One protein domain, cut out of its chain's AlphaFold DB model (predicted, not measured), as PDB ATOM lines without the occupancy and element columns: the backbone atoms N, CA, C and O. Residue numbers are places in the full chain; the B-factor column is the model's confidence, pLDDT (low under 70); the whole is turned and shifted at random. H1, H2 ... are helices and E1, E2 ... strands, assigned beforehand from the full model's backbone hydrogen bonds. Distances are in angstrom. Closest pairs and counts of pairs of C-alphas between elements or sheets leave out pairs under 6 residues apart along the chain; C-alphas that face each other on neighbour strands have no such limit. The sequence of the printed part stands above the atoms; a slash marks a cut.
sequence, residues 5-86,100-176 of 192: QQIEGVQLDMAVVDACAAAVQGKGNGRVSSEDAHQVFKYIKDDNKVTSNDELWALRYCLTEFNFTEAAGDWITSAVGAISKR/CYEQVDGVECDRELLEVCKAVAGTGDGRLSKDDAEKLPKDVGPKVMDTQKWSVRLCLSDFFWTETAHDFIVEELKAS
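Overview. This is residues 5 to 86 and 100 to 176 of the 192 residues of the protein "Hypothetical protein" of Symbiodinium natans (UniProt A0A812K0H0). Two helices, H3 and H7, cross at 84 degrees in the core of a rounded domain of two halves, each a small strand hairpin followed by four helices. H1 packs on H3, H2 on H1 and H4 on H2; in the other half H5 packs on H7 and the short H6 on H8, while the hairpins E1-E2 and E3-E4 lie together at one end. The 159 printed residues include eight named helices and four named strands, in the order E1 E2 H1 H2 H3 H4 E3 E4 H5 H6 H7 H8, with two antiparallel sheets of two strands. The class is mostly helix, and the whole is compact, with a radius of gyration of the C-alphas of 14.6 A and spans of 35 by 30 by 29 A.

Arrangement. E3, residues 101 to 104, and E4, residues 107 to 110, form an antiparallel hairpin, with N 102 and O 109 2.7 A apart, within hydrogen-bond range. The closest C-alphas of E4 and H7, residues 145 to 158, are those of Cys 109 and Ser 151, 4.8 A apart. H5, residues 111 to 121, touches H7 at a shallow tilt of 28 degrees, the same way, closest at C-alphas 117 and 155, 6.5 A. H3, residues 53 to 65, is the hub, touching four helices; with its residues 60 to 64 alone it touches H7, about perpendicular at 84 degrees, closest at C-alphas 60 and 153, 5.3 A. H3 only just touches H8, residues 163 to 175, with 3 pairs of C-alphas within 8 A, closest at 64 and 170, 5.4 A. H8 touches H6, residues 130 to 133, closest at C-alphas 165 and 130, 4.0 A. H1, residues 14 to 24, H2, residues 34 to 44, and H3 form an up and down bundle, each helix running against the one before. H1 and H2, a helical hairpin, touch at a shallow tilt of 17 degrees, closest at C-alphas 23 and 36, 5.6 A. H4, residues 70 to 83, touches H2 with its residues 71 to 76 alone, closest at C-alphas 72 and 34, 3.9 A. E1, residues 5 to 7, and E2, residues 10 to 13, form the other antiparallel hairpin, with N 5 and O 12 2.9 A apart, within hydrogen-bond range. Every O i to N i+4 pair is within hydrogen-bond range in H1, H4, H5, H7 and H8, against 5 of 7 in H2 and 8 of 9 in H3; H6 is too short for such a pair.

Along the chain. E1 begins at C-alpha 5, (21.873, -23.232, 17.864), and H8 ends at C-alpha 175, (19.175, -12.639, -2.549). From first to last C-alpha H4 measures 20.0 A, H7 19.7 A, H3 18.5 A and H8 18.0 A.

Size, cuts and confidence. The C-alphas farthest apart, of Gly 26 and Cys 100, are 41.8 A apart. Residues 87 to 99 are not printed, and C-alphas 86 and 100 are 20.0 A apart across this cut. Of the links printed whole, H6 to H7 is long. The mean pLDDT of the printed part is 77.3; it is under 70 in 29 residues, among them 46 to 51 and 137 to 145.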
ATOM      1  N   GLN A   5      21.253 -24.514  18.199       83.69
ATOM      2  CA  GLN A   5      21.873 -23.232  17.864       83.69
ATOM      3  C   GLN A   5      20.801 -22.165  17.642       83.69
ATOM      4  O   GLN A   5      19.774 -22.423  17.019       83.69
ATOM      5  N   GLN A   6      21.047 -20.954  18.143       83.00
ATOM      6  CA  GLN A   6      20.158 -19.821  17.914       83.00
ATOM      7  C   GLN A   6      20.477 -19.175  16.563       83.00
ATOM      8  O   GLN A   6      21.559 -18.618  16.372       83.00
ATOM      9  N   ILE A   7      19.530 -19.241  15.632       81.50
ATOM     10  CA  ILE A   7      19.613 -18.624  14.307       81.50
ATOM     11  C   ILE A   7      18.473 -17.614  14.216       81.50
ATOM     12  O   ILE A   7      17.324 -17.951  14.472       81.50
ATOM     13  N   GLU A   8      18.790 -16.354  13.902       80.00
ATOM     14  CA  GLU A   8      17.779 -15.296  13.703       80.00
ATOM     15  C   GLU A   8      16.796 -15.176  14.888       80.00
ATOM     16  O   GLU A   8      15.597 -14.989  14.708       80.00
ATOM     17  N   GLY A   9      17.308 -15.347  16.115       77.12
ATOM     18  CA  GLY A   9      16.520 -15.250  17.349       77.12
ATOM     19  C   GLY A   9      15.757 -16.515  17.758       77.12
ATOM     20  O   GLY A   9      15.208 -16.529  18.855       77.12
ATOM     21  N   VAL A  10      15.764 -17.576  16.947       81.81
ATOM     22  CA  VAL A  10      15.024 -18.824  17.201       81.81
ATOM     23  C   VAL A  10      15.994 -19.973  17.460       81.81
ATOM     24  O   VAL A  10      17.020 -20.092  16.789       81.81
ATOM     25  N   GLN A  11      15.694 -20.808  18.455       83.88
ATOM     26  CA  GLN A  11      16.468 -22.014  18.736       83.88
ATOM     27  C   GLN A  11      16.101 -23.115  17.737       83.88
ATOM     28  O   GLN A  11      14.930 -23.429  17.543       83.88
ATOM     29  N   LEU A  12      17.118 -23.678  17.086       85.06
ATOM     30  CA  LEU A  12      16.970 -24.758  16.117       85.06
ATOM     31  C   LEU A  12      17.811 -25.947  16.544       85.06
ATOM     32  O   LEU A  12      18.963 -25.772  16.955       85.06
ATOM     33  N   ASP A  13      17.267 -27.147  16.377       85.62
ATOM     34  CA  ASP A  13      18.058 -28.364  16.497       85.62
ATOM     35  C   ASP A  13      18.900 -28.563  15.225       85.62
ATOM     36  O   ASP A  13      18.394 -28.811  14.126       85.62
ATOM     37  N   MET A  14      20.219 -28.421  15.365       83.88
ATOM     38  CA  MET A  14      21.144 -28.513  14.236       83.88
ATOM     39  C   MET A  14      21.318 -29.945  13.729       83.88
ATOM     40  O   MET A  14      21.801 -30.109  12.612       83.88
ATOM     41  N   ALA A  15      20.919 -30.972  14.487       84.62
ATOM     42  CA  ALA A  15      20.953 -32.348  13.996       84.62
ATOM     43  C   ALA A  15      19.980 -32.533  12.824       84.62
ATOM     44  O   ALA A  15      20.278 -33.262  11.883       84.62
ATOM     45  N   VAL A  16      18.854 -31.810  12.831       83.81
ATOM     46  CA  VAL A  16      17.886 -31.795  11.722       83.81
ATOM     47  C   VAL A  16      18.469 -31.104  10.494       83.81
ATOM     48  O   VAL A  16      18.324 -31.591   9.373       83.81
ATOM     49  N   VAL A  17      19.160 -29.979  10.701       86.12
ATOM     50  CA  VAL A  17      19.806 -29.227   9.617       86.12
ATOM     51  C   VAL A  17      20.936 -30.036   8.986       86.12
ATOM     52  O   VAL A  17      21.031 -30.101   7.761       86.12
ATOM     53  N   ASP A  18      21.753 -30.695   9.806       85.62
ATOM     54  CA  ASP A  18      22.820 -31.584   9.347       85.62
ATOM     55  C   ASP A  18      22.254 -32.806   8.613       85.62
ATOM     56  O   ASP A  18      22.738 -33.146   7.538       85.62
ATOM     57  N   ALA A  19      21.160 -33.398   9.105       84.31
ATOM     58  CA  ALA A  19      20.474 -34.485   8.412       84.31
ATOM     59  C   ALA A  19      19.954 -34.052   7.030       84.31
ATOM     60  O   ALA A  19      20.125 -34.788   6.058       84.31
ATOM     61  N   CYS A  20      19.374 -32.851   6.912       84.25
ATOM     62  CA  CYS A  20      18.996 -32.269   5.620       84.25
ATOM     63  C   CYS A  20      20.203 -32.064   4.705       84.25
ATOM     64  O   CYS A  20      20.165 -32.467   3.541       84.25
ATOM     65  N   ALA A  21      21.279 -31.472   5.229       85.12
ATOM     66  CA  ALA A  21      22.510 -31.241   4.484       85.12
ATOM     67  C   ALA A  21      23.108 -32.562   3.979       85.12
ATOM     68  O   ALA A  21      23.438 -32.683   2.804       85.12
ATOM     69  N   ALA A  22      23.179 -33.580   4.834       84.06
ATOM     70  CA  ALA A  22      23.665 -34.909   4.493       84.06
ATOM     71  C   ALA A  22      22.769 -35.615   3.465       84.06
ATOM     72  O   ALA A  22      23.280 -36.331   2.606       84.06
ATOM     73  N   ALA A  23      21.452 -35.395   3.516       79.94
ATOM     74  CA  ALA A  23      20.518 -35.986   2.565       79.94
ATOM     75  C   ALA A  23      20.703 -35.432   1.140       79.94
ATOM     76  O   ALA A  23      20.606 -36.191   0.174       79.94
ATOM     77  N   VAL A  24      21.038 -34.142   0.999       79.25
ATOM     78  CA  VAL A  24      21.361 -33.534  -0.308       79.25
ATOM     79  C   VAL A  24      22.819 -33.732  -0.729       79.25
ATOM     80  O   VAL A  24      23.137 -33.668  -1.920       79.25
ATOM     81  N   GLN A  25      23.730 -33.966   0.219       71.88
ATOM     82  CA  GLN A  25      25.161 -34.051  -0.057       71.88
ATOM     83  C   GLN A  25      25.492 -35.319  -0.858       71.88
ATOM     84  O   GLN A  25      25.450 -36.439  -0.356       71.88
ATOM     85  N   GLY A  26      25.881 -35.134  -2.123       57.03
ATOM     86  CA  GLY A  26      26.341 -36.219  -2.997       57.03
ATOM     87  C   GLY A  26      25.243 -36.947  -3.782       57.03
ATOM     88  O   GLY A  26      25.549 -37.953  -4.423       57.03
ATOM     89  N   LYS A  27      23.996 -36.448  -3.788       55.66
ATOM     90  CA  LYS A  27      22.891 -37.009  -4.585       55.66
ATOM     91  C   LYS A  27      22.315 -36.007  -5.597       55.66
ATOM     92  O   LYS A  27      21.923 -34.895  -5.254       55.66
ATOM     93  N   GLY A  28      22.176 -36.456  -6.848       60.50
ATOM     94  CA  GLY A  28      21.304 -35.838  -7.856       60.50
ATOM     95  C   GLY A  28      21.642 -34.392  -8.246       60.50
ATOM     96  O   GLY A  28      22.799 -34.036  -8.443       60.50
ATOM     97  N   ASN A  29      20.598 -33.573  -8.404       64.00
ATOM     98  CA  ASN A  29      20.645 -32.157  -8.797       64.00
ATOM     99  C   ASN A  29      20.770 -31.192  -7.598       64.00
ATOM    100  O   ASN A  29      20.540 -29.995  -7.760       64.00
ATOM    101  N   GLY A  30      21.091 -31.703  -6.403       72.75
ATOM    102  CA  GLY A  30      21.174 -30.909  -5.174       72.75
ATOM    103  C   GLY A  30      19.820 -30.525  -4.564       72.75
ATOM    104  O   GLY A  30      19.782 -29.643  -3.708       72.75
ATOM    105  N   ARG A  31      18.715 -31.158  -4.993       79.94
ATOM    106  CA  ARG A  31      17.378 -30.964  -4.411       79.94
ATOM    107  C   ARG A  31      16.998 -32.091  -3.457       79.94
ATOM    108  O   ARG A  31      17.337 -33.247  -3.695       79.94
ATOM    109  N   VAL A  32      16.230 -31.759  -2.422       82.88
ATOM    110  CA  VAL A  32      15.667 -32.741  -1.491       82.88
ATOM    111  C   VAL A  32      14.498 -33.461  -2.167       82.88
ATOM    112  O   VAL A  32      13.482 -32.850  -2.532       82.88
ATOM    113  N   SER A  33      14.651 -34.771  -2.363       85.56
ATOM    114  CA  SER A  33      13.590 -35.642  -2.869       85.56
ATOM    115  C   SER A  33      12.585 -35.995  -1.765       85.56
ATOM    116  O   SER A  33      12.851 -35.793  -0.580       85.56
ATOM    117  N   SER A  34      11.421 -36.540  -2.127       84.94
ATOM    118  CA  SER A  34      10.431 -36.991  -1.137       84.94
ATOM    119  C   SER A  34      10.995 -38.064  -0.199       84.94
ATOM    120  O   SER A  34      10.678 -38.074   0.986       84.94
ATOM    121  N   GLU A  35      11.882 -38.927  -0.699       85.38
ATOM    122  CA  GLU A  35      12.524 -39.971   0.100       85.38
ATOM    123  C   GLU A  35      13.536 -39.389   1.095       85.38
ATOM    124  O   GLU A  35      13.564 -39.790   2.260       85.38
ATOM    125  N   ASP A  36      14.309 -38.386   0.677       84.94
ATOM    126  CA  ASP A  36      15.219 -37.654   1.562       84.94
ATOM    127  C   ASP A  36      14.434 -36.869   2.631       84.94
ATOM    128  O   ASP A  36      14.778 -36.918   3.812       84.94
ATOM    129  N   ALA A  37      13.312 -36.242   2.256       85.31
ATOM    130  CA  ALA A  37      12.402 -35.596   3.201       85.31
ATOM    131  C   ALA A  37      11.840 -36.584   4.240       85.31
ATOM    132  O   ALA A  37      11.778 -36.252   5.423       85.31
ATOM    133  N   HIS A  38      11.495 -37.817   3.843       85.44
ATOM    134  CA  HIS A  38      11.065 -38.863   4.785       85.44
ATOM    135  C   HIS A  38      12.169 -39.235   5.768       85.44
ATOM    136  O   HIS A  38      11.880 -39.484   6.937       85.44
ATOM    137  N   GLN A  39      13.422 -39.307   5.311       83.81
ATOM    138  CA  GLN A  39      14.559 -39.622   6.177       83.81
ATOM    139  C   GLN A  39      14.786 -38.517   7.205       83.81
ATOM    140  O   GLN A  39      14.839 -38.817   8.393       83.81
ATOM    141  N   VAL A  40      14.835 -37.254   6.772       82.94
ATOM    142  CA  VAL A  40      14.961 -36.097   7.674       82.94
ATOM    143  C   VAL A  40      13.813 -36.080   8.680       82.94
ATOM    144  O   VAL A  40      14.032 -35.920   9.876       82.94
ATOM    145  N   PHE A  41      12.582 -36.299   8.222       82.00
ATOM    146  CA  PHE A  41      11.414 -36.235   9.094       82.00
ATOM    147  C   PHE A  41      11.380 -37.356  10.145       82.00
ATOM    148  O   PHE A  41      10.806 -37.180  11.216       82.00
ATOM    149  N   LYS A  42      12.021 -38.503   9.889       82.31
ATOM    150  CA  LYS A  42      12.203 -39.548  10.912       82.31
ATOM    151  C   LYS A  42      13.109 -39.099  12.056       82.31
ATOM    152  O   LYS A  42      12.938 -39.606  13.155       82.31
ATOM    153  N   TYR A  43      14.033 -38.163  11.826       73.94
ATOM    154  CA  TYR A  43      14.880 -37.628  12.897       73.94
ATOM    155  C   TYR A  43      14.116 -36.715  13.859       73.94
ATOM    156  O   TYR A  43      14.500 -36.630  15.018       73.94
ATOM    157  N   ILE A  44      13.040 -36.067  13.402       73.75
ATOM    158  CA  ILE A  44      12.217 -35.161  14.229       73.75
ATOM    159  C   ILE A  44      10.942 -35.811  14.779       73.75
ATOM    160  O   ILE A  44      10.227 -35.213  15.582       73.75
ATOM    161  N   LYS A  45      10.600 -37.007  14.288       70.00
ATOM    162  CA  LYS A  45       9.390 -37.738  14.660       70.00
ATOM    163  C   LYS A  45       9.767 -38.990  15.442       70.00
ATOM    164  O   LYS A  45      10.004 -40.035  14.838       70.00
ATOM    165  N   ASP A  46       9.696 -38.906  16.765       61.22
ATOM    166  CA  ASP A  46       9.742 -40.075  17.643       61.22
ATOM    167  C   ASP A  46       8.307 -40.460  18.056       61.22
ATOM    168  O   ASP A  46       7.522 -39.626  18.511       61.22
ATOM    169  N   ASP A  47       7.905 -41.705  17.782       54.16
ATOM    170  CA  ASP A  47       6.602 -42.295  18.150       54.16
ATOM    171  C   ASP A  47       5.359 -41.395  17.918       54.16
ATOM    172  O   ASP A  47       4.485 -41.223  18.766       54.16
ATOM    173  N   ASN A  48       5.254 -40.795  16.724       55.88
ATOM    174  CA  ASN A  48       4.106 -39.966  16.311       55.88
ATOM    175  C   ASN A  48       3.911 -38.653  17.093       55.88
ATOM    176  O   ASN A  48       2.855 -38.022  16.985       55.88
ATOM    177  N   LYS A  49       4.940 -38.204  17.814       55.91
ATOM    178  CA  LYS A  49       4.975 -36.911  18.491       55.91
ATOM    179  C   LYS A  49       6.175 -36.110  17.986       55.91
ATOM    180  O   LYS A  49       7.254 -36.658  17.804       55.91
ATOM    181  N   VAL A  50       5.982 -34.815  17.737       60.97
ATOM    182  CA  VAL A  50       7.122 -33.903  17.548       60.97
ATOM    183  C   VAL A  50       7.860 -33.841  18.873       60.97
ATOM    184  O   VAL A  50       7.221 -33.587  19.902       60.97
ATOM    185  N   THR A  51       9.164 -34.101  18.868       60.75
ATOM    186  CA  THR A  51       9.941 -34.148  20.109       60.75
ATOM    187  C   THR A  51      10.064 -32.751  20.712       60.75
ATOM    188  O   THR A  51       9.962 -32.621  21.932       60.75
ATOM    189  N   SER A  52      10.210 -31.693  19.896       73.31
ATOM    190  CA  SER A  52      10.224 -30.282  20.337       73.31
ATOM    191  C   SER A  52       9.927 -29.268  19.217       73.31
ATOM    192  O   SER A  52      10.129 -29.543  18.035       73.31
ATOM    193  N   ASN A  53       9.479 -28.056  19.583       78.25
ATOM    194  CA  ASN A  53       9.246 -26.961  18.624       78.25
ATOM    195  C   ASN A  53      10.522 -26.605  17.837       78.25
ATOM    196  O   ASN A  53      10.440 -26.269  16.658       78.25
ATOM    197  N   ASP A  54      11.693 -26.721  18.466       80.81
ATOM    198  CA  ASP A  54      13.006 -26.420  17.878       80.81
ATOM    199  C   ASP A  54      13.337 -27.313  16.668       80.81
ATOM    200  O   ASP A  54      13.940 -26.857  15.696       80.81
ATOM    201  N   GLU A  55      12.903 -28.576  16.685       84.94
ATOM    202  CA  GLU A  55      13.088 -29.524  15.577       84.94
ATOM    203  C   GLU A  55      12.177 -29.181  14.391       84.94
ATOM    204  O   GLU A  55      12.584 -29.254  13.229       84.94
ATOM    205  N   LEU A  56      10.943 -28.755  14.680       84.19
ATOM    206  CA  LEU A  56       9.982 -28.311  13.671       84.19
ATOM    207  C   LEU A  56      10.467 -27.029  12.983       84.19
ATOM    208  O   LEU A  56      10.403 -26.909  11.758       84.19
ATOM    209  N   TRP A  57      10.990 -26.076  13.760       86.56
ATOM    210  CA  TRP A  57      11.595 -24.861  13.223       86.56
ATOM    211  C   TRP A  57      12.872 -25.147  12.437       86.56
ATOM    212  O   TRP A  57      13.092 -24.516  11.401       86.56
ATOM    213  N   ALA A  58      13.671 -26.131  12.851       88.69
ATOM    214  CA  ALA A  58      14.824 -26.575  12.080       88.69
ATOM    215  C   ALA A  58      14.412 -27.175  10.724       88.69
ATOM    216  O   ALA A  58      15.013 -26.837   9.702       88.69
ATOM    217  N   LEU A  59      13.341 -27.978  10.663       88.31
ATOM    218  CA  LEU A  59      12.792 -28.469   9.392       88.31
ATOM    219  C   LEU A  59      12.337 -27.311   8.488       88.31
ATOM    220  O   LEU A  59      12.680 -27.267   7.308       88.31
ATOM    221  N   ARG A  60      11.606 -26.340   9.047       88.62
ATOM    222  CA  ARG A  60      11.162 -25.130   8.332       88.62
ATOM    223  C   ARG A  60      12.324 -24.305   7.794       88.62
ATOM    224  O   ARG A  60      12.256 -23.779   6.689       88.62
ATOM    225  N   TYR A  61      13.399 -24.204   8.567       88.62
ATOM    226  CA  TYR A  61      14.633 -23.564   8.134       88.62
ATOM    227  C   TYR A  61      15.238 -24.287   6.925       88.62
ATOM    228  O   TYR A  61      15.596 -23.642   5.936       88.62
ATOM    229  N   CYS A  62      15.258 -25.621   6.949       88.06
ATOM    230  CA  CYS A  62      15.767 -26.429   5.845       88.06
ATOM    231  C   CYS A  62      14.998 -26.201   4.540       88.06
ATOM    232  O   CYS A  62      15.646 -26.095   3.503       88.06
ATOM    233  N   LEU A  63      13.667 -26.037   4.589       86.12
ATOM    234  CA  LEU A  63      12.848 -25.692   3.411       86.12
ATOM    235  C   LEU A  63      13.310 -24.399   2.717       86.12
ATOM    236  O   LEU A  63      13.077 -24.229   1.528       86.12
ATOM    237  N   THR A  64      13.981 -23.496   3.441       85.12
ATOM    238  CA  THR A  64      14.520 -22.254   2.861       85.12
ATOM    239  C   THR A  64      16.003 -22.289   2.521       85.12
ATOM    240  O   THR A  64      16.443 -21.546   1.646       85.12
ATOM    241  N   GLU A  65      16.797 -23.136   3.170       85.19
ATOM    242  CA  GLU A  65      18.217 -23.265   2.820       85.19
ATOM    243  C   GLU A  65      18.421 -24.195   1.614       85.19
ATOM    244  O   GLU A  65      19.254 -23.908   0.747       85.19
ATOM    245  N   PHE A  66      17.622 -25.260   1.513       84.75
ATOM    246  CA  PHE A  66      17.697 -26.262   0.452       84.75
ATOM    247  C   PHE A  66      16.496 -26.172  -0.491       84.75
ATOM    248  O   PHE A  66      15.407 -25.756  -0.106       84.75
ATOM    249  N   ASN A  67      16.679 -26.595  -1.740       82.94
ATOM    250  CA  ASN A  67      15.596 -26.622  -2.717       82.94
ATOM    251  C   ASN A  67      14.887 -27.979  -2.630       82.94
ATOM    252  O   ASN A  67      15.511 -29.023  -2.826       82.94
ATOM    253  N   PHE A  68      13.590 -27.975  -2.340       84.44
ATOM    254  CA  PHE A  68      12.771 -29.183  -2.262       84.44
ATOM    255  C   PHE A  68      12.023 -29.400  -3.575       84.44
ATOM    256  O   PHE A  68      11.642 -28.454  -4.260       84.44
ATOM    257  N   THR A  69      11.816 -30.664  -3.929       87.50
ATOM    258  CA  THR A  69      10.886 -31.015  -5.013       87.50
ATOM    259  C   THR A  69       9.443 -30.793  -4.567       87.50
ATOM    260  O   THR A  69       9.141 -30.912  -3.378       87.50
ATOM    261  N   GLU A  70       8.531 -30.533  -5.507       85.56
ATOM    262  CA  GLU A  70       7.105 -30.335  -5.189       85.56
ATOM    263  C   GLU A  70       6.523 -31.498  -4.367       85.56
ATOM    264  O   GLU A  70       5.856 -31.282  -3.359       85.56
ATOM    265  N   ALA A  71       6.858 -32.740  -4.735       87.44
ATOM    266  CA  ALA A  71       6.428 -33.934  -4.011       87.44
ATOM    267  C   ALA A  71       6.986 -34.010  -2.578       87.44
ATOM    268  O   ALA A  71       6.324 -34.533  -1.683       87.44
ATOM    269  N   ALA A  72       8.203 -33.506  -2.350       87.44
ATOM    270  CA  ALA A  72       8.792 -33.446  -1.016       87.44
ATOM    271  C   ALA A  72       8.118 -32.367  -0.157       87.44
ATOM    272  O   ALA A  72       7.807 -32.632   1.003       87.44
ATOM    273  N   GLY A  73       7.855 -31.190  -0.734       85.56
ATOM    274  CA  GLY A  73       7.137 -30.103  -0.069       85.56
ATOM    275  C   GLY A  73       5.718 -30.508   0.333       85.56
ATOM    276  O   GLY A  73       5.368 -30.399   1.501       85.56
ATOM    277  N   ASP A  74       4.941 -31.074  -0.594       87.62
ATOM    278  CA  ASP A  74       3.565 -31.538  -0.352       87.62
ATOM    279  C   ASP A  74       3.495 -32.584   0.776       87.62
ATOM    280  O   ASP A  74       2.656 -32.512   1.685       87.62
ATOM    281  N   TRP A  75       4.452 -33.518   0.773       88.81
ATOM    282  CA  TRP A  75       4.563 -34.511   1.831       88.81
ATOM    283  C   TRP A  75       4.939 -33.889   3.178       88.81
ATOM    284  O   TRP A  75       4.329 -34.243   4.187       88.81
ATOM    285  N   ILE A  76       5.906 -32.962   3.215       87.12
ATOM    286  CA  ILE A  76       6.294 -32.258   4.446       87.12
ATOM    287  C   ILE A  76       5.114 -31.468   4.995       87.12
ATOM    288  O   ILE A  76       4.828 -31.599   6.180       87.12
ATOM    289  N   THR A  77       4.401 -30.713   4.161       86.31
ATOM    290  CA  THR A  77       3.221 -29.946   4.573       86.31
ATOM    291  C   THR A  77       2.164 -30.853   5.193       86.31
ATOM    292  O   THR A  77       1.667 -30.590   6.289       86.31
ATOM    293  N   SER A  78       1.885 -31.991   4.556       86.12
ATOM    294  CA  SER A  78       0.958 -32.991   5.091       86.12
ATOM    295  C   SER A  78       1.445 -33.595   6.413       86.12
ATOM    296  O   SER A  78       0.665 -33.783   7.348       86.12
ATOM    297  N   ALA A  79       2.741 -33.893   6.517       84.44
ATOM    298  CA  ALA A  79       3.335 -34.493   7.701       84.44
ATOM    299  C   ALA A  79       3.372 -33.507   8.880       84.44
ATOM    300  O   ALA A  79       3.003 -33.887   9.990       84.44
ATOM    301  N   VAL A  80       3.741 -32.246   8.625       81.81
ATOM    302  CA  VAL A  80       3.715 -31.126   9.575       81.81
ATOM    303  C   VAL A  80       2.288 -30.845  10.024       81.81
ATOM    304  O   VAL A  80       2.065 -30.760  11.224       81.81
ATOM    305  N   GLY A  81       1.308 -30.790   9.121       78.19
ATOM    306  CA  GLY A  81      -0.102 -30.619   9.488       78.19
ATOM    307  C   GLY A  81      -0.667 -31.782  10.313       78.19
ATOM    308  O   GLY A  81      -1.517 -31.579  11.175       78.19
ATOM    309  N   ALA A  82      -0.175 -33.008  10.106       77.88
ATOM    310  CA  ALA A  82      -0.599 -34.170  10.890       77.88
ATOM    311  C   ALA A  82      -0.039 -34.172  12.326       77.88
ATOM    312  O   ALA A  82      -0.718 -34.623  13.251       77.88
ATOM    313  N   ILE A  83       1.197 -33.695  12.519       72.38
ATOM    314  CA  ILE A  83       1.864 -33.644  13.835       72.38
ATOM    315  C   ILE A  83       1.576 -32.342  14.583       72.38
ATOM    316  O   ILE A  83       1.403 -32.336  15.804       72.38
ATOM    317  N   SER A  84       1.498 -31.235  13.850       64.50
ATOM    318  CA  SER A  84       1.114 -29.936  14.355       64.50
ATOM    319  C   SER A  84      -0.399 -29.971  14.473       64.50
ATOM    320  O   SER A  84      -1.132 -29.552  13.586       64.50
ATOM    321  N   LYS A  85      -0.891 -30.450  15.621       55.94
ATOM    322  CA  LYS A  85      -2.241 -30.118  16.096       55.94
ATOM    323  C   LYS A  85      -2.311 -28.630  16.446       55.94
ATOM    324  O   LYS A  85      -2.789 -28.264  17.521       55.94
ATOM    325  N   ARG A  86      -1.845 -27.755  15.557       54.12
ATOM    326  CA  ARG A  86      -2.467 -26.458  15.450       54.12
ATOM    327  C   ARG A  86      -3.894 -26.777  15.085       54.12
ATOM    328  O   ARG A  86      -4.213 -27.087  13.941       54.12
ATOM    329  N   CYS A 100       1.005  -6.420  14.647       62.62
ATOM    330  CA  CYS A 100       1.412  -6.905  13.324       62.62
ATOM    331  C   CYS A 100       1.954  -8.354  13.352       62.62
ATOM    332  O   CYS A 100       2.273  -8.911  12.309       62.62
ATOM    333  N   TYR A 101       2.041  -8.969  14.539       73.88
ATOM    334  CA  TYR A 101       2.618 -10.283  14.780       73.88
ATOM    335  C   TYR A 101       1.627 -11.244  15.458       73.88
ATOM    336  O   TYR A 101       0.786 -10.834  16.266       73.88
ATOM    337  N   GLU A 102       1.773 -12.528  15.140       79.62
ATOM    338  CA  GLU A 102       1.104 -13.700  15.697       79.62
ATOM    339  C   GLU A 102       2.176 -14.654  16.253       79.62
ATOM    340  O   GLU A 102       3.169 -14.935  15.588       79.62
ATOM    341  N   GLN A 103       2.005 -15.139  17.486       79.25
ATOM    342  CA  GLN A 103       2.927 -16.121  18.062       79.25
ATOM    343  C   GLN A 103       2.556 -17.530  17.626       79.25
ATOM    344  O   GLN A 103       1.442 -17.996  17.870       79.25
ATOM    345  N   VAL A 104       3.522 -18.225  17.037       78.56
ATOM    346  CA  VAL A 104       3.345 -19.560  16.487       78.56
ATOM    347  C   VAL A 104       4.462 -20.458  17.007       78.56
ATOM    348  O   VAL A 104       5.632 -20.165  16.804       78.56
ATOM    349  N   ASP A 105       4.124 -21.535  17.719       75.88
ATOM    350  CA  ASP A 105       5.093 -22.454  18.350       75.88
ATOM    351  C   ASP A 105       6.199 -21.748  19.177       75.88
ATOM    352  O   ASP A 105       7.319 -22.247  19.278       75.88
ATOM    353  N   GLY A 106       5.898 -20.580  19.762       75.56
ATOM    354  CA  GLY A 106       6.849 -19.765  20.534       75.56
ATOM    355  C   GLY A 106       7.730 -18.812  19.713       75.56
ATOM    356  O   GLY A 106       8.659 -18.232  20.270       75.56
ATOM    357  N   VAL A 107       7.454 -18.642  18.417       80.81
ATOM    358  CA  VAL A 107       8.142 -17.701  17.520       80.81
ATOM    359  C   VAL A 107       7.162 -16.637  17.037       80.81
ATOM    360  O   VAL A 107       6.022 -16.940  16.683       80.81
ATOM    361  N   GLU A 108       7.596 -15.378  17.024       81.69
ATOM    362  CA  GLU A 108       6.814 -14.270  16.476       81.69
ATOM    363  C   GLU A 108       6.839 -14.322  14.945       81.69
ATOM    364  O   GLU A 108       7.906 -14.235  14.337       81.69
ATOM    365  N   CYS A 109       5.662 -14.446  14.334       78.50
ATOM    366  CA  CYS A 109       5.449 -14.433  12.891       78.50
ATOM    367  C   CYS A 109       4.601 -13.222  12.495       78.50
ATOM    368  O   CYS A 109       3.719 -12.804  13.235       78.50
ATOM    369  N   ASP A 110       4.843 -12.653  11.324       79.88
ATOM    370  CA  ASP A 110       4.045 -11.590  10.732       79.88
ATOM    371  C   ASP A 110       2.646 -12.114  10.387       79.88
ATOM    372  O   ASP A 110       2.473 -13.058   9.610       79.88
ATOM    373  N   ARG A 111       1.634 -11.511  11.012       78.94
ATOM    374  CA  ARG A 111       0.244 -11.937  10.854       78.94
ATOM    375  C   ARG A 111      -0.271 -11.643   9.447       78.94
ATOM    376  O   ARG A 111      -1.023 -12.447   8.904       78.94
ATOM    377  N   GLU A 112       0.122 -10.514   8.868       77.25
ATOM    378  CA  GLU A 112      -0.321 -10.095   7.537       77.25
ATOM    379  C   GLU A 112       0.141 -11.111   6.488       77.25
ATOM    380  O   GLU A 112      -0.652 -11.566   5.665       77.25
ATOM    381  N   LEU A 113       1.391 -11.569   6.602       77.56
ATOM    382  CA  LEU A 113       1.962 -12.607   5.750       77.56
ATOM    383  C   LEU A 113       1.182 -13.928   5.855       77.56
ATOM    384  O   LEU A 113       0.843 -14.532   4.837       77.56
ATOM    385  N   LEU A 114       0.830 -14.347   7.074       78.88
ATOM    386  CA  LEU A 114       0.015 -15.546   7.291       78.88
ATOM    387  C   LEU A 114      -1.400 -15.406   6.723       78.88
ATOM    388  O   LEU A 114      -1.924 -16.368   6.164       78.88
ATOM    389  N   GLU A 115      -2.030 -14.239   6.851       78.56
ATOM    390  CA  GLU A 115      -3.358 -13.991   6.278       78.56
ATOM    391  C   GLU A 115      -3.327 -14.000   4.743       78.56
ATOM    392  O   GLU A 115      -4.227 -14.581   4.136       78.56
ATOM    393  N   VAL A 116      -2.269 -13.474   4.114       77.50
ATOM    394  CA  VAL A 116      -2.069 -13.587   2.657       77.50
ATOM    395  C   VAL A 116      -1.926 -15.053   2.241       77.50
ATOM    396  O   VAL A 116      -2.654 -15.497   1.351       77.50
ATOM    397  N   CYS A 117      -1.075 -15.838   2.917       78.88
ATOM    398  CA  CYS A 117      -0.927 -17.271   2.626       78.88
ATOM    399  C   CYS A 117      -2.271 -18.021   2.759       78.88
ATOM    400  O   CYS A 117      -2.638 -18.797   1.876       78.88
ATOM    401  N   LYS A 118      -3.043 -17.747   3.824       79.81
ATOM    402  CA  LYS A 118      -4.370 -18.349   4.069       79.81
ATOM    403  C   LYS A 118      -5.395 -17.959   3.000       79.81
ATOM    404  O   LYS A 118      -6.162 -18.809   2.555       79.81
ATOM    405  N   ALA A 119      -5.422 -16.691   2.587       76.75
ATOM    406  CA  ALA A 119      -6.350 -16.200   1.569       76.75
ATOM    407  C   ALA A 119      -6.098 -16.851   0.200       76.75
ATOM    408  O   ALA A 119      -7.043 -17.220  -0.500       76.75
ATOM    409  N   VAL A 120      -4.825 -17.045  -0.156       70.94
ATOM    410  CA  VAL A 120      -4.435 -17.705  -1.408       70.94
ATOM    411  C   VAL A 120      -4.738 -19.200  -1.364       70.94
ATOM    412  O   VAL A 120      -5.322 -19.721  -2.310       70.94
ATOM    413  N   ALA A 121      -4.426 -19.885  -0.258       67.25
ATOM    414  CA  ALA A 121      -4.716 -21.313  -0.099       67.25
ATOM    415  C   ALA A 121      -6.222 -21.646  -0.189       67.25
ATOM    416  O   ALA A 121      -6.589 -22.783  -0.472       67.25
ATOM    417  N   GLY A 122      -7.106 -20.663   0.017       59.72
ATOM    418  CA  GLY A 122      -8.552 -20.792  -0.191       59.72
ATOM    419  C   GLY A 122      -9.030 -20.611  -1.640       59.72
ATOM    420  O   GLY A 122     -10.236 -20.659  -1.877       59.72
ATOM    421  N   THR A 123      -8.129 -20.374  -2.601       55.59
ATOM    422  CA  THR A 123      -8.454 -20.049  -4.000       55.59
ATOM    423  C   THR A 123      -7.843 -21.070  -4.972       55.59
ATOM    424  O   THR A 123      -6.719 -21.531  -4.793       55.59
ATOM    425  N   GLY A 124      -8.564 -21.413  -6.047       63.41
ATOM    426  CA  GLY A 124      -8.053 -22.296  -7.107       63.41
ATOM    427  C   GLY A 124      -7.841 -23.746  -6.648       63.41
ATOM    428  O   GLY A 124      -8.712 -24.314  -5.996       63.41
ATOM    429  N   ASP A 125      -6.694 -24.338  -7.001       68.38
ATOM    430  CA  ASP A 125      -6.283 -25.699  -6.591       68.38
ATOM    431  C   ASP A 125      -5.782 -25.756  -5.128       68.38
ATOM    432  O   ASP A 125      -5.376 -26.801  -4.634       68.38
ATOM    433  N   GLY A 126      -5.785 -24.617  -4.421       72.75
ATOM    434  CA  GLY A 126      -5.312 -24.501  -3.039       72.75
ATOM    435  C   GLY A 126      -3.787 -24.440  -2.887       72.75
ATOM    436  O   GLY A 126      -3.280 -24.496  -1.766       72.75
ATOM    437  N   ARG A 127      -3.051 -24.306  -4.001       79.31
ATOM    438  CA  ARG A 127      -1.588 -24.172  -4.045       79.31
ATOM    439  C   ARG A 127      -1.158 -22.730  -4.313       79.31
ATOM    440  O   ARG A 127      -1.662 -22.093  -5.234       79.31
ATOM    441  N   LEU A 128      -0.165 -22.250  -3.566       83.06
ATOM    442  CA  LEU A 128       0.474 -20.951  -3.782       83.06
ATOM    443  C   LEU A 128       1.324 -20.977  -5.059       83.06
ATOM    444  O   LEU A 128       2.280 -21.756  -5.200       83.06
ATOM    445  N   SER A 129       0.951 -20.123  -6.011       84.62
ATOM    446  CA  SER A 129       1.663 -19.943  -7.275       84.62
ATOM    447  C   SER A 129       2.740 -18.869  -7.151       84.62
ATOM    448  O   SER A 129       2.779 -18.110  -6.184       84.62
ATOM    449  N   LYS A 130       3.626 -18.771  -8.150       83.56
ATOM    450  CA  LYS A 130       4.654 -17.720  -8.173       83.56
ATOM    451  C   LYS A 130       4.030 -16.319  -8.088       83.56
ATOM    452  O   LYS A 130       4.517 -15.495  -7.330       83.56
ATOM    453  N   ASP A 131       2.923 -16.087  -8.795       82.00
ATOM    454  CA  ASP A 131       2.176 -14.819  -8.756       82.00
ATOM    455  C   ASP A 131       1.708 -14.458  -7.334       82.00
ATOM    456  O   ASP A 131       1.719 -13.296  -6.943       82.00
ATOM    457  N   ASP A 132       1.356 -15.459  -6.525       79.75
ATOM    458  CA  ASP A 132       0.973 -15.253  -5.130       79.75
ATOM    459  C   ASP A 132       2.179 -15.008  -4.225       79.75
ATOM    460  O   ASP A 132       2.115 -14.157  -3.339       79.75
ATOM    461  N   ALA A 133       3.300 -15.687  -4.488       78.44
ATOM    462  CA  ALA A 133       4.574 -15.401  -3.833       78.44
ATOM    463  C   ALA A 133       5.001 -13.941  -4.069       78.44
ATOM    464  O   ALA A 133       5.464 -13.272  -3.151       78.44
ATOM    465  N   GLU A 134       4.776 -13.414  -5.277       79.06
ATOM    466  CA  GLU A 134       5.084 -12.026  -5.636       79.06
ATOM    467  C   GLU A 134       4.187 -10.985  -4.947       79.06
ATOM    468  O   GLU A 134       4.554  -9.807  -4.916       79.06
ATOM    469  N   LYS A 135       3.036 -11.396  -4.398       74.31
ATOM    470  CA  LYS A 135       2.141 -10.537  -3.602       74.31
ATOM    471  C   LYS A 135       2.559 -10.447  -2.138       74.31
ATOM    472  O   LYS A 135       2.045  -9.578  -1.432       74.31
ATOM    473  N   LEU A 136       3.455 -11.322  -1.671       70.56
ATOM    474  CA  LEU A 136       3.983 -11.230  -0.315       70.56
ATOM    475  C   LEU A 136       4.721  -9.893  -0.133       70.56
ATOM    476  O   LEU A 136       5.346  -9.400  -1.078       70.56
ATOM    477  N   PRO A 137       4.638  -9.268   1.054       60.47
ATOM    478  CA  PRO A 137       5.249  -7.967   1.290       60.47
ATOM    479  C   PRO A 137       6.767  -8.027   1.059       60.47
ATOM    480  O   PRO A 137       7.501  -8.654   1.819       60.47
ATOM    481  N   LYS A 138       7.231  -7.342   0.005       56.69
ATOM    482  CA  LYS A 138       8.651  -7.239  -0.392       56.69
ATOM    483  C   LYS A 138       9.446  -6.240   0.455       56.69
ATOM    484  O   LYS A 138      10.674  -6.216   0.409       56.69
ATOM    485  N   ASP A 139       8.747  -5.397   1.215       46.88
ATOM    486  CA  ASP A 139       9.333  -4.334   2.026       46.88
ATOM    487  C   ASP A 139       9.487  -4.797   3.475       46.88
ATOM    488  O   ASP A 139       8.558  -4.786   4.286       46.88
ATOM    489  N   VAL A 140      10.700  -5.240   3.791       43.28
ATOM    490  CA  VAL A 140      11.078  -5.737   5.110       43.28
ATOM    491  C   VAL A 140      12.120  -4.796   5.700       43.28
ATOM    492  O   VAL A 140      13.303  -4.817   5.358       43.28
ATOM    493  N   GLY A 141      11.683  -3.898   6.583       38.50
ATOM    494  CA  GLY A 141      12.614  -3.070   7.348       38.50
ATOM    495  C   GLY A 141      13.646  -3.953   8.081       38.50
ATOM    496  O   GLY A 141      13.336  -5.079   8.471       38.50
ATOM    497  N   PRO A 142      14.873  -3.467   8.348       43.38
ATOM    498  CA  PRO A 142      15.991  -4.298   8.820       43.38
ATOM    499  C   PRO A 142      15.785  -4.969  10.189       43.38
ATOM    500  O   PRO A 142      16.578  -5.822  10.564       43.38
ATOM    501  N   LYS A 143      14.756  -4.573  10.948       41.88
ATOM    502  CA  LYS A 143      14.366  -5.172  12.237       41.88
ATOM    503  C   LYS A 143      13.253  -6.221  12.123       41.88
ATOM    504  O   LYS A 143      13.015  -6.926  13.091       41.88
ATOM    505  N   VAL A 144      12.570  -6.285  10.979       52.56
ATOM    506  CA  VAL A 144      11.397  -7.141  10.721       52.56
ATOM    507  C   VAL A 144      11.770  -8.334   9.826       52.56
ATOM    508  O   VAL A 144      11.071  -9.340   9.795       52.56
ATOM    509  N   MET A 145      12.938  -8.270   9.178       64.31
ATOM    510  CA  MET A 145      13.429  -9.288   8.249       64.31
ATOM    511  C   MET A 145      13.553 -10.690   8.873       64.31
ATOM    512  O   MET A 145      13.213 -11.665   8.211       64.31
ATOM    513  N   ASP A 146      14.001 -10.816  10.127       74.62
ATOM    514  CA  ASP A 146      14.138 -12.126  10.787       74.62
ATOM    515  C   ASP A 146      12.763 -12.756  11.066       74.62
ATOM    516  O   ASP A 146      12.513 -13.905  10.705       74.62
ATOM    517  N   THR A 147      11.825 -11.975  11.607       76.31
ATOM    518  CA  THR A 147      10.425 -12.383  11.809       76.31
ATOM    519  C   THR A 147       9.748 -12.756  10.491       76.31
ATOM    520  O   THR A 147       9.088 -13.789  10.395       76.31
ATOM    521  N   GLN A 148       9.936 -11.960   9.440       76.50
ATOM    522  CA  GLN A 148       9.346 -12.233   8.131       76.50
ATOM    523  C   GLN A 148       9.918 -13.501   7.501       76.50
ATOM    524  O   GLN A 148       9.150 -14.304   6.979       76.50
ATOM    525  N   LYS A 149      11.221 -13.772   7.637       81.88
ATOM    526  CA  LYS A 149      11.801 -15.059   7.224       81.88
ATOM    527  C   LYS A 149      11.165 -16.232   7.953       81.88
ATOM    528  O   LYS A 149      10.803 -17.211   7.307       81.88
ATOM    529  N   TRP A 150      10.988 -16.138   9.271       85.31
ATOM    530  CA  TRP A 150      10.303 -17.180  10.040       85.31
ATOM    531  C   TRP A 150       8.852 -17.372   9.602       85.31
ATOM    532  O   TRP A 150       8.387 -18.504   9.500       85.31
ATOM    533  N   SER A 151       8.184 -16.287   9.230       85.38
ATOM    534  CA  SER A 151       6.812 -16.306   8.715       85.38
ATOM    535  C   SER A 151       6.721 -16.971   7.341       85.38
ATOM    536  O   SER A 151       5.838 -17.790   7.103       85.38
ATOM    537  N   VAL A 152       7.663 -16.680   6.440       85.00
ATOM    538  CA  VAL A 152       7.742 -17.326   5.121       85.00
ATOM    539  C   VAL A 152       8.058 -18.814   5.269       85.00
ATOM    540  O   VAL A 152       7.371 -19.650   4.690       85.00
ATOM    541  N   ARG A 153       9.049 -19.161   6.099       88.00
ATOM    542  CA  ARG A 153       9.403 -20.552   6.440       88.00
ATOM    543  C   ARG A 153       8.212 -21.328   6.988       88.00
ATOM    544  O   ARG A 153       8.008 -22.491   6.654       88.00
ATOM    545  N   LEU A 154       7.425 -20.665   7.826       86.50
ATOM    546  CA  LEU A 154       6.188 -21.199   8.355       86.50
ATOM    547  C   LEU A 154       5.173 -21.459   7.234       86.50
ATOM    548  O   LEU A 154       4.697 -22.587   7.123       86.50
ATOM    549  N   CYS A 155       4.905 -20.475   6.367       85.44
ATOM    550  CA  CYS A 155       3.993 -20.661   5.237       85.44
ATOM    551  C   CYS A 155       4.432 -21.786   4.287       85.44
ATOM    552  O   CYS A 155       3.578 -22.506   3.774       85.44
ATOM    553  N   LEU A 156       5.734 -21.962   4.057       85.56
ATOM    554  CA  LEU A 156       6.262 -23.051   3.226       85.56
ATOM    555  C   LEU A 156       5.966 -24.439   3.804       85.56
ATOM    556  O   LEU A 156       5.830 -25.390   3.045       85.56
ATOM    557  N   SER A 157       5.849 -24.551   5.130       86.62
ATOM    558  CA  SER A 157       5.522 -25.813   5.807       86.62
ATOM    559  C   SER A 157       4.033 -26.033   6.084       86.62
ATOM    560  O   SER A 157       3.640 -27.162   6.345       86.62
ATOM    561  N   ASP A 158       3.215 -24.977   6.091       84.31
ATOM    562  CA  ASP A 158       1.780 -25.060   6.420       84.31
ATOM    563  C   ASP A 158       0.887 -25.098   5.173       84.31
ATOM    564  O   ASP A 158      -0.232 -25.606   5.234       84.31
ATOM    565  N   PHE A 159       1.365 -24.574   4.043       86.31
ATOM    566  CA  PHE A 159       0.599 -24.496   2.802       86.31
ATOM    567  C   PHE A 159       1.268 -25.285   1.683       86.31
ATOM    568  O   PHE A 159       2.452 -25.620   1.740       86.31
ATOM    569  N   PHE A 160       0.491 -25.595   0.650       86.38
ATOM    570  CA  PHE A 160       1.001 -26.240  -0.550       86.38
ATOM    571  C   PHE A 160       1.521 -25.177  -1.516       86.38
ATOM    572  O   PHE A 160       0.837 -24.193  -1.791       86.38
ATOM    573  N   TRP A 161       2.723 -25.382  -2.042       85.06
ATOM    574  CA  TRP A 161       3.388 -24.454  -2.954       85.06
ATOM    575  C   TRP A 161       3.742 -25.167  -4.249       85.06
ATOM    576  O   TRP A 161       4.154 -26.326  -4.238       85.06
ATOM    577  N   THR A 162       3.617 -24.459  -5.366       87.50
ATOM    578  CA  THR A 162       4.195 -24.934  -6.631       87.50
ATOM    579  C   THR A 162       5.719 -24.872  -6.561       87.50
ATOM    580  O   THR A 162       6.274 -23.974  -5.920       87.50
ATOM    581  N   GLU A 163       6.410 -25.767  -7.271       84.81
ATOM    582  CA  GLU A 163       7.883 -25.770  -7.297       84.81
ATOM    583  C   GLU A 163       8.449 -24.395  -7.690       84.81
ATOM    584  O   GLU A 163       9.367 -23.888  -7.055       84.81
ATOM    585  N   THR A 164       7.839 -23.737  -8.682       86.38
ATOM    586  CA  THR A 164       8.259 -22.403  -9.135       86.38
ATOM    587  C   THR A 164       8.084 -21.309  -8.084       86.38
ATOM    588  O   THR A 164       8.878 -20.372  -8.053       86.38
ATOM    589  N   ALA A 165       7.058 -21.408  -7.237       86.00
ATOM    590  CA  ALA A 165       6.813 -20.443  -6.171       86.00
ATOM    591  C   ALA A 165       7.781 -20.656  -5.003       86.00
ATOM    592  O   ALA A 165       8.328 -19.693  -4.471       86.00
ATOM    593  N   HIS A 166       8.037 -21.924  -4.662       84.62
ATOM    594  CA  HIS A 166       9.029 -22.304  -3.664       84.62
ATOM    595  C   HIS A 166      10.435 -21.843  -4.074       84.62
ATOM    596  O   HIS A 166      11.127 -21.205  -3.290       84.62
ATOM    597  N   ASP A 167      10.861 -22.127  -5.308       85.38
ATOM    598  CA  ASP A 167      12.181 -21.719  -5.806       85.38
ATOM    599  C   ASP A 167      12.307 -20.185  -5.809       85.38
ATOM    600  O   ASP A 167      13.288 -19.644  -5.307       85.38
ATOM    601  N   PHE A 168      11.265 -19.476  -6.263       85.56
ATOM    602  CA  PHE A 168      11.236 -18.013  -6.274       85.56
ATOM    603  C   PHE A 168      11.422 -17.402  -4.879       85.56
ATOM    604  O   PHE A 168      12.286 -16.545  -4.706       85.56
ATOM    605  N   ILE A 169      10.651 -17.845  -3.878       81.50
ATOM    606  CA  ILE A 169      10.725 -17.253  -2.538       81.50
ATOM    607  C   ILE A 169      12.035 -17.617  -1.827       81.50
ATOM    608  O   ILE A 169      12.602 -16.790  -1.118       81.50
ATOM    609  N   VAL A 170      12.563 -18.825  -2.050       82.94
ATOM    610  CA  VAL A 170      13.870 -19.239  -1.522       82.94
ATOM    611  C   VAL A 170      14.992 -18.386  -2.103       82.94
ATOM    612  O   VAL A 170      15.842 -17.899  -1.356       82.94
ATOM    613  N   GLU A 171      14.981 -18.155  -3.415       82.38
ATOM    614  CA  GLU A 171      15.946 -17.273  -4.069       82.38
ATOM    615  C   GLU A 171      15.804 -15.829  -3.578       82.38
ATOM    616  O   GLU A 171      16.810 -15.176  -3.319       82.38
ATOM    617  N   GLU A 172      14.583 -15.337  -3.355       80.06
ATOM    618  CA  GLU A 172      14.344 -13.992  -2.818       80.06
ATOM    619  C   GLU A 172      14.875 -13.837  -1.378       80.06
ATOM    620  O   GLU A 172      15.532 -12.839  -1.051       80.06
ATOM    621  N   LEU A 173      14.695 -14.861  -0.534       76.88
ATOM    622  CA  LEU A 173      15.261 -14.908   0.817       76.88
ATOM    623  C   LEU A 173      16.796 -14.967   0.818       76.88
ATOM    624  O   LEU A 173      17.428 -14.376   1.698       76.88
ATOM    625  N   LYS A 174      17.401 -15.664  -0.152       75.00
ATOM    626  CA  LYS A 174      18.863 -15.763  -0.323       75.00
ATOM    627  C   LYS A 174      19.469 -14.494  -0.929       75.00
ATOM    628  O   LYS A 174      20.573 -14.103  -0.546       75.00
ATOM    629  N   ALA A 175      18.760 -13.858  -1.861       70.81
ATOM    630  CA  ALA A 175      19.175 -12.639  -2.549       70.81
ATOM    631  C   ALA A 175      19.060 -11.397  -1.655       70.81
ATOM    632  O   ALA A 175      19.867 -10.472  -1.784       70.81
ATOM    633  N   SER A 176      18.106 -11.381  -0.716       59.56
ATOM    634  CA  SER A 176      18.066 -10.365   0.337       59.56
ATOM    635  C   SER A 176      19.361 -10.429   1.150       59.56
ATOM    636  O   SER A 176      19.676 -11.471   1.730       59.56
TER     637      SER A 176